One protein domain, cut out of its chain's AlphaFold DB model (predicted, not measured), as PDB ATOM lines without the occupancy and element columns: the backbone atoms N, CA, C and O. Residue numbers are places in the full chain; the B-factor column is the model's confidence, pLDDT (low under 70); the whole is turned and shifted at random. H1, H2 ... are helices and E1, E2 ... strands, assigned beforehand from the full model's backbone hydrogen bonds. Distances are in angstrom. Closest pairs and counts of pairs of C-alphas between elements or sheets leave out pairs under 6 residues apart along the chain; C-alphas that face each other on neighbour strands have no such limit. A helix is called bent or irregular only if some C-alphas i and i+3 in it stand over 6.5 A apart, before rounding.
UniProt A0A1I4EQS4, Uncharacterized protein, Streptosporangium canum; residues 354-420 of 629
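This is residues 354 to 420 of the 629 residues of an uncharacterized protein of Streptosporangium canum (UniProt A0A1I4EQS4). Two short helices, H1 and H3, meet at their ends in a corner; H2 stands about perpendicular to H1, and residues 384 to 399 loop from H2 to H3. The short strand E1 folds back beside H3. The 67 printed residues hold H1, H2, H3 and E1 in that order, mostly helix; the whole is compact, radius of gyration of the C-alphas 11.2 A, spanning 28 by 25 by 20 A.

H1, residues 354 to 364, begins at C-alpha (201.601, 252.099, 227.728) and spans 13.1 A; it is irregular, C-alphas 359 and 362 being 7.7 A apart. H2, residues 373 to 383, spans 16.1 A, and H3, residues 400 to 408, 12.3 A. E1, residues 413 to 416, spans 9.5 A and ends at C-alpha (197.985, 265.693, 212.852).

H1 and H2 only just touch, with 3 pairs of C-alphas within 8 A, closest Ala 356 and Val 380 at 6.9 A; they are about perpendicular, 87 degrees. H1 and H3 touch only at their ends, closest C-alphas Arg 354 and Leu 405, 5.8 A, about perpendicular at 76 degrees. H2 and H3 are only just apart, closest C-alphas 8.1 A. E1 pairs with no named strand; its C-alpha closest to H3 is that of Leu 413, 7.0 A from Leu 406. Every O i to N i+4 pair is within hydrogen-bond range in H3, 5 of 7 in H1, 6 of 7 in H2.

The C-alphas of Arg 386 and Glu 418 are farthest apart, 31.6 A. The printed part has no cut; the link H2 to H3 is long. pLDDT is under 70 at residues 362, 364 to 370 and 394 to 397.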
ATOM      1  N   ARG A 354     201.308 250.858 227.001       91.19
ATOM      2  CA  ARG A 354     201.601 252.099 227.728       91.19
ATOM      3  C   ARG A 354     203.002 252.079 228.341       91.19
ATOM      4  O   ARG A 354     203.751 253.029 228.138       91.19
ATOM      5  N   LEU A 355     203.369 251.010 229.053       90.25
ATOM      6  CA  LEU A 355     204.703 250.860 229.653       90.25
ATOM      7  C   LEU A 355     205.791 250.808 228.573       90.25
ATOM      8  O   LEU A 355     206.849 251.418 228.725       90.25
ATOM      9  N   ALA A 356     205.522 250.128 227.455       91.31
ATOM     10  CA  ALA A 356     206.435 250.091 226.315       91.31
ATOM     11  C   ALA A 356     206.693 251.499 225.742       91.31
ATOM     12  O   ALA A 356     207.838 251.861 225.460       91.31
ATOM     13  N   LEU A 357     205.638 252.312 225.614       89.94
ATOM     14  CA  LEU A 357     205.723 253.709 225.183       89.94
ATOM     15  C   LEU A 357     206.482 254.585 226.192       89.94
ATOM     16  O   LEU A 357     207.325 255.372 225.768       89.94
ATOM     17  N   GLU A 358     206.250 254.416 227.498       87.44
ATOM     18  CA  GLU A 358     206.982 255.128 228.564       87.44
ATOM     19  C   GLU A 358     208.494 254.875 228.464       87.44
ATOM     20  O   GLU A 358     209.287 255.818 228.447       87.44
ATOM     21  N   GLN A 359     208.902 253.616 228.277       85.69
ATOM     22  CA  GLN A 359     210.316 253.246 228.113       85.69
ATOM     23  C   GLN A 359     210.945 253.763 226.811       85.69
ATOM     24  O   GLN A 359     212.170 253.853 226.682       85.69
ATOM     25  N   MET A 360     210.122 254.082 225.813       84.62
ATOM     26  CA  MET A 360     210.563 254.591 224.516       84.62
ATOM     27  C   MET A 360     210.336 256.094 224.345       84.62
ATOM     28  O   MET A 360     210.673 256.620 223.282       84.62
ATOM     29  N   ALA A 361     209.838 256.800 225.365       77.94
ATOM     30  CA  ALA A 361     209.463 258.210 225.270       77.94
ATOM     31  C   ALA A 361     210.604 259.091 224.733       77.94
ATOM     32  O   ALA A 361     210.393 259.916 223.840       77.94
ATOM     33  N   SER A 362     211.837 258.848 225.190       68.19
ATOM     34  CA  SER A 362     213.036 259.560 224.730       68.19
ATOM     35  C   SER A 362     213.399 259.265 223.270       68.19
ATOM     36  O   SER A 362     213.840 260.162 222.561       68.19
ATOM     37  N   SER A 363     213.185 258.038 222.786       72.38
ATOM     38  CA  SER A 363     213.467 257.663 221.393       72.38
ATOM     39  C   SER A 363     212.371 258.104 220.422       72.38
ATOM     40  O   SER A 363     212.665 258.301 219.242       72.38
ATOM     41  N   LEU A 364     211.120 258.187 220.877       68.81
ATOM     42  CA  LEU A 364     209.966 258.541 220.046       68.81
ATOM     43  C   LEU A 364     209.807 260.060 219.898       68.81
ATOM     44  O   LEU A 364     209.319 260.521 218.871       68.81
ATOM     45  N   GLY A 365     210.291 260.849 220.861       54.34
ATOM     46  CA  GLY A 365     210.279 262.315 220.789       54.34
ATOM     47  C   GLY A 365     211.263 262.941 219.784       54.34
ATOM     48  O   GLY A 365     211.196 264.142 219.550       54.34
ATOM     49  N   VAL A 366     212.171 262.158 219.183       52.47
ATOM     50  CA  VAL A 366     213.217 262.635 218.242       52.47
ATOM     51  C   VAL A 366     212.787 262.500 216.770       52.47
ATOM     52  O   VAL A 366     213.531 262.840 215.850       52.47
ATOM     53  N   VAL A 367     211.582 261.990 216.512       56.62
ATOM     54  CA  VAL A 367     211.103 261.737 215.152       56.62
ATOM     55  C   VAL A 367     210.820 263.068 214.437       56.62
ATOM     56  O   VAL A 367     209.913 263.802 214.809       56.62
ATOM     57  N   ARG A 368     211.610 263.381 213.401       49.31
ATOM     58  CA  ARG A 368     211.534 264.640 212.627       49.31
ATOM     59  C   ARG A 368     210.526 264.627 211.474       49.31
ATOM     60  O   ARG A 368     210.170 265.689 210.977       49.31
ATOM     61  N   HIS A 369     210.104 263.443 211.041       55.69
ATOM     62  CA  HIS A 369     209.115 263.247 209.982       55.69
ATOM     63  C   HIS A 369     207.874 262.611 210.599       55.69
ATOM     64  O   HIS A 369     208.021 261.638 211.334       55.69
ATOM     65  N   GLY A 370     206.681 263.144 210.326       65.88
ATOM     66  CA  GLY A 370     205.434 262.600 210.866       65.88
ATOM     67  C   GLY A 370     205.363 261.075 210.714       65.88
ATOM     68  O   GLY A 370     205.653 260.532 209.649       65.88
ATOM     69  N   MET A 371     205.021 260.377 211.796       80.19
ATOM     70  CA  MET A 371     204.958 258.917 211.841       80.19
ATOM     71  C   MET A 371     203.508 258.460 211.891       80.19
ATOM     72  O   MET A 371     202.784 258.815 212.815       80.19
ATOM     73  N   ASN A 372     203.055 257.658 210.935       84.19
ATOM     74  CA  ASN A 372     201.688 257.147 211.002       84.19
ATOM     75  C   ASN A 372     201.512 256.163 212.192       84.19
ATOM     76  O   ASN A 372     202.503 255.652 212.730       84.19
ATOM     77  N   PRO A 373     200.270 255.877 212.627       85.38
ATOM     78  CA  PRO A 373     200.016 254.996 213.769       85.38
ATOM     79  C   PRO A 373     200.651 253.606 213.646       85.38
ATOM     80  O   PRO A 373     201.157 253.072 214.631       85.38
ATOM     81  N   GLU A 374     200.682 253.031 212.445       84.31
ATOM     82  CA  GLU A 374     201.264 251.705 212.222       84.31
ATOM     83  C   GLU A 374     202.792 251.721 212.276       84.31
ATOM     84  O   GLU A 374     203.395 250.811 212.839       84.31
ATOM     85  N   GLN A 375     203.436 252.781 211.790       85.50
ATOM     86  CA  GLN A 375     204.878 252.983 211.927       85.50
ATOM     87  C   GLN A 375     205.283 253.160 213.396       85.50
ATOM     88  O   GLN A 375     206.314 252.628 213.811       85.50
ATOM     89  N   LEU A 376     204.463 253.848 214.199       86.44
ATOM     90  CA  LEU A 376     204.674 253.977 215.644       86.44
ATOM     91  C   LEU A 376     204.618 252.608 216.324       86.44
ATOM     92  O   LEU A 376     205.559 252.229 217.024       86.44
ATOM     93  N   LYS A 377     203.553 251.839 216.066       88.25
ATOM     94  CA  LYS A 377     203.402 250.470 216.581       88.25
ATOM     95  C   LYS A 377     204.557 249.574 216.127       88.25
ATOM     96  O   LYS A 377     205.116 248.846 216.944       88.25
ATOM     97  N   ALA A 378     204.956 249.651 214.857       85.56
ATOM     98  CA  ALA A 378     206.076 248.889 214.306       85.56
ATOM     99  C   ALA A 378     207.402 249.235 214.995       85.56
ATOM    100  O   ALA A 378     208.188 248.343 215.301       85.56
ATOM    101  N   ARG A 379     207.640 250.513 215.311       87.00
ATOM    102  CA  ARG A 379     208.847 250.942 216.024       87.00
ATOM    103  C   ARG A 379     208.876 250.447 217.466       87.00
ATOM    104  O   ARG A 379     209.943 250.057 217.934       87.00
ATOM    105  N   VAL A 380     207.729 250.421 218.151       90.62
ATOM    106  CA  VAL A 380     207.629 249.803 219.483       90.62
ATOM    107  C   VAL A 380     207.887 248.301 219.395       90.62
ATOM    108  O   VAL A 380     208.738 247.798 220.123       90.62
ATOM    109  N   ARG A 381     207.249 247.602 218.446       90.12
ATOM    110  CA  ARG A 381     207.465 246.166 218.200       90.12
ATOM    111  C   ARG A 381     208.910 245.830 217.825       90.12
ATOM    112  O   ARG A 381     209.392 244.768 218.186       90.12
ATOM    113  N   ALA A 382     209.635 246.742 217.177       87.38
ATOM    114  CA  ALA A 382     211.048 246.540 216.862       87.38
ATOM    115  C   ALA A 382     211.942 246.457 218.116       87.38
ATOM    116  O   ALA A 382     212.944 245.749 218.099       87.38
ATOM    117  N   ARG A 383     211.597 247.162 219.209       89.00
ATOM    118  CA  ARG A 383     212.306 247.042 220.499       89.00
ATOM    119  C   ARG A 383     211.678 246.001 221.422       89.00
ATOM    120  O   ARG A 383     212.409 245.345 222.155       89.00
ATOM    121  N   TYR A 384     210.356 245.863 221.393       92.69
ATOM    122  CA  TYR A 384     209.587 244.919 222.203       92.69
ATOM    123  C   TYR A 384     208.725 244.031 221.293       92.69
ATOM    124  O   TYR A 384     207.529 244.293 221.139       92.69
ATOM    125  N   PRO A 385     209.303 242.981 220.676       89.00
ATOM    126  CA  PRO A 385     208.577 242.106 219.748       89.00
ATOM    127  C   PRO A 385     207.321 241.465 220.347       89.00
ATOM    128  O   PRO A 385     206.337 241.250 219.648       89.00
ATOM    129  N   ARG A 386     207.347 241.214 221.660       91.69
ATOM    130  CA  ARG A 386     206.273 240.579 222.441       91.69
ATOM    131  C   ARG A 386     205.426 241.582 223.244       91.69
ATOM    132  O   ARG A 386     204.986 241.294 224.350       91.69
ATOM    133  N   VAL A 387     205.254 242.800 222.729       94.56
ATOM    134  CA  VAL A 387     204.343 243.799 223.319       94.56
ATOM    135  C   VAL A 387     202.882 243.375 223.134       94.56
ATOM    136  O   VAL A 387     202.529 242.783 222.114       94.56
ATOM    137  N   GLY A 388     202.028 243.692 224.108       92.81
ATOM    138  CA  GLY A 388     200.594 243.422 224.053       92.81
ATOM    139  C   GLY A 388     199.888 244.120 222.884       92.81
ATOM    140  O   GLY A 388     200.432 245.013 222.224       92.81
ATOM    141  N   ALA A 389     198.646 243.712 222.621       90.19
ATOM    142  CA  ALA A 389     197.853 244.278 221.538       90.19
ATOM    143  C   ALA A 389     197.635 245.786 221.745       90.19
ATOM    144  O   ALA A 389     197.167 246.235 222.792       90.19
ATOM    145  N   PHE A 390     197.969 246.573 220.722       88.00
ATOM    146  CA  PHE A 390     197.594 247.980 220.688       88.00
ATOM    147  C   PHE A 390     196.093 248.113 220.418       88.00
ATOM    148  O   PHE A 390     195.543 247.278 219.699       88.00
ATOM    149  N   PRO A 391     195.453 249.193 220.895       84.19
ATOM    150  CA  PRO A 391     194.081 249.499 220.524       84.19
ATOM    151  C   PRO A 391     193.912 249.566 219.006       84.19
ATOM    152  O   PRO A 391     194.712 250.201 218.299       84.19
ATOM    153  N   GLU A 392     192.874 248.909 218.500       76.75
ATOM    154  CA  GLU A 392     192.475 249.032 217.104       76.75
ATOM    155  C   GLU A 392     191.749 250.360 216.892       76.75
ATOM    156  O   GLU A 392     191.076 250.885 217.776       76.75
ATOM    157  N   SER A 393     191.919 250.959 215.716       71.06
ATOM    158  CA  SER A 393     191.217 252.190 215.354       71.06
ATOM    159  C   SER A 393     190.464 251.960 214.050       71.06
ATOM    160  O   SER A 393     191.052 251.403 213.119       71.06
ATOM    161  N   PRO A 394     189.186 252.373 213.950       68.06
ATOM    162  CA  PRO A 394     188.436 252.245 212.711       68.06
ATOM    163  C   PRO A 394     189.144 252.988 211.566       68.06
ATOM    164  O   PRO A 394     189.634 254.103 211.781       68.06
ATOM    165  N   PRO A 395     189.174 252.423 210.348       59.09
ATOM    166  CA  PRO A 395     189.810 253.073 209.210       59.09
ATOM    167  C   PRO A 395     189.173 254.445 208.940       59.09
ATOM    168  O   PRO A 395     187.952 254.574 208.876       59.09
ATOM    169  N   GLY A 396     190.011 255.478 208.792       58.62
ATOM    170  CA  GLY A 396     189.580 256.849 208.485       58.62
ATOM    171  C   GLY A 396     189.136 257.700 209.682       58.62
ATOM    172  O   GLY A 396     188.667 258.815 209.469       58.62
ATOM    173  N   LYS A 397     189.278 257.218 210.924       66.19
ATOM    174  CA  LYS A 397     189.021 258.007 212.143       66.19
ATOM    175  C   LYS A 397     190.308 258.273 212.924       66.19
ATOM    176  O   LYS A 397     191.273 257.521 212.827       66.19
ATOM    177  N   GLU A 398     190.303 259.348 213.714       70.75
ATOM    178  CA  GLU A 398     191.392 259.656 214.643       70.75
ATOM    179  C   GLU A 398     191.609 258.482 215.621       70.75
ATOM    180  O   GLU A 398     190.631 257.983 216.189       70.75
ATOM    181  N   PRO A 399     192.861 258.043 215.855       80.12
ATOM    182  CA  PRO A 399     193.167 256.940 216.762       80.12
ATOM    183  C   PRO A 399     193.094 257.400 218.229       80.12
ATOM    184  O   PRO A 399     194.099 257.484 218.936       80.12
ATOM    185  N   ALA A 400     191.885 257.725 218.695       83.06
ATOM    186  CA  ALA A 400     191.631 258.347 219.996       83.06
ATOM    187  C   ALA A 400     192.189 257.534 221.177       83.06
ATOM    188  O   ALA A 400     192.759 258.098 222.112       83.06
ATOM    189  N   GLU A 401     192.084 256.206 221.120       84.81
ATOM    190  CA  GLU A 401     192.597 255.320 222.169       84.81
ATOM    191  C   GLU A 401     194.131 255.297 222.206       84.81
ATOM    192  O   GLU A 401     194.732 255.353 223.281       84.81
ATOM    193  N   LEU A 402     194.785 255.324 221.041       85.69
ATOM    194  CA  LEU A 402     196.242 255.437 220.944       85.69
ATOM    195  C   LEU A 402     196.730 256.819 221.408       85.69
ATOM    196  O   LEU A 402     197.739 256.912 222.105       85.69
ATOM    197  N   ASN A 403     195.980 257.883 221.108       86.62
ATOM    198  CA  ASN A 403     196.246 259.237 221.606       86.62
ATOM    199  C   ASN A 403     196.157 259.294 223.138       86.62
ATOM    200  O   ASN A 403     197.012 259.892 223.798       86.62
ATOM    201  N   ALA A 404     195.153 258.635 223.720       86.88
ATOM    202  CA  ALA A 404     195.010 258.525 225.165       86.88
ATOM    203  C   ALA A 404     196.179 257.752 225.799       86.88
ATOM    204  O   ALA A 404     196.680 258.170 226.846       86.88
ATOM    205  N   LEU A 405     196.649 256.669 225.165       88.12
ATOM    206  CA  LEU A 405     197.828 255.925 225.617       88.12
ATOM    207  C   LEU A 405     199.104 256.768 225.568       88.12
ATOM    208  O   LEU A 405     199.818 256.823 226.565       88.12
ATOM    209  N   LEU A 406     199.362 257.476 224.464       87.62
ATOM    210  CA  LEU A 406     200.522 258.365 224.327       87.62
ATOM    211  C   LEU A 406     200.534 259.461 225.396       87.62
ATOM    212  O   LEU A 406     201.570 259.721 226.009       87.62
ATOM    213  N   LYS A 407     199.365 260.053 225.675       86.69
ATOM    214  CA  LYS A 407     199.204 261.058 226.730       86.69
ATOM    215  C   LYS A 407     199.485 260.481 228.118       86.69
ATOM    216  O   LYS A 407     200.186 261.119 228.897       86.69
ATOM    217  N   LYS A 408     198.953 259.291 228.429       86.00
ATOM    218  CA  LYS A 408     199.206 258.599 229.708       86.00
ATOM    219  C   LYS A 408     200.681 258.231 229.872       86.00
ATOM    220  O   LYS A 408     201.213 258.402 230.959       86.00
ATOM    221  N   ALA A 409     201.328 257.802 228.790       84.44
ATOM    222  CA  ALA A 409     202.741 257.436 228.753       84.44
ATOM    223  C   ALA A 409     203.705 258.643 228.744       84.44
ATOM    224  O   ALA A 409     204.919 258.464 228.680       84.44
ATOM    225  N   GLY A 410     203.189 259.879 228.748       82.12
ATOM    226  CA  GLY A 410     204.011 261.091 228.701       82.12
ATOM    227  C   GLY A 410     204.796 261.272 227.396       82.12
ATOM    228  O   GLY A 410     205.752 262.048 227.362       82.12
ATOM    229  N   VAL A 411     204.418 260.579 226.317       83.38
ATOM    230  CA  VAL A 411     205.104 260.667 225.024       83.38
ATOM    231  C   VAL A 411     204.653 261.945 224.308       83.38
ATOM    232  O   VAL A 411     203.456 262.118 224.066       83.38
ATOM    233  N   PRO A 412     205.571 262.856 223.938       78.44
ATOM    234  CA  PRO A 412     205.224 264.179 223.428       78.44
ATOM    235  C   PRO A 412     204.875 264.158 221.931       78.44
ATOM    236  O   PRO A 412     205.423 264.940 221.163       78.44
ATOM    237  N   LEU A 413     203.973 263.272 221.505       82.50
ATOM    238  CA  LEU A 413     203.480 263.179 220.128       82.50
ATOM    239  C   LEU A 413     202.018 263.636 220.052       82.50
ATOM    240  O   LEU A 413     201.217 263.327 220.934       82.50
ATOM    241  N   VAL A 414     201.665 264.371 218.999       81.50
ATOM    242  CA  VAL A 414     200.295 264.805 218.693       81.50
ATOM    243  C   VAL A 414     199.923 264.319 217.303       81.50
ATOM    244  O   VAL A 414     200.726 264.396 216.378       81.50
ATOM    245  N   PHE A 415     198.706 263.804 217.163       82.44
ATOM    246  CA  PHE A 415     198.189 263.342 215.884       82.44
ATOM    247  C   PHE A 415     197.734 264.532 215.025       82.44
ATOM    248  O   PHE A 415     196.817 265.260 215.403       82.44
ATOM    249  N   ALA A 416     198.372 264.730 213.874       81.25
ATOM    250  CA  ALA A 416     197.985 265.693 212.852       81.25
ATOM    251  C   ALA A 416     196.967 265.041 211.900       81.25
ATOM    252  O   ALA A 416     197.334 264.241 211.037       81.25
ATOM    253  N   GLN A 417     195.678 265.375 212.063       75.94
ATOM    254  CA  GLN A 417     194.594 264.760 211.284       75.94
ATOM    255  C   GLN A 417     194.749 264.955 209.768       75.94
ATOM    256  O   GLN A 417     194.470 264.026 209.018       75.94
ATOM    257  N   GLU A 418     195.238 266.116 209.319       71.56
ATOM    258  CA  GLU A 418     195.387 266.437 207.889       71.56
ATOM    259  C   GLU A 418     196.370 265.512 207.160       71.56
ATOM    260  O   GLU A 418     196.195 265.214 205.983       71.56
ATOM    261  N   GLN A 419     197.400 265.038 207.864       70.38
ATOM    262  CA  GLN A 419     198.465 264.200 207.303       70.38
ATOM    263  C   GLN A 419     198.341 262.735 207.741       70.38
ATOM    264  O   GLN A 419     199.064 261.878 207.237       70.38
ATOM    265  N   GLY A 420     197.464 262.434 208.705       77.31
ATOM    266  CA  GLY A 420     197.314 261.099 209.285       77.31
ATOM    267  C   GLY A 420     198.557 260.614 210.043       77.31
ATOM    268  O   GLY A 420     198.803 259.406 210.110       77.31
TER     269      GLY A 420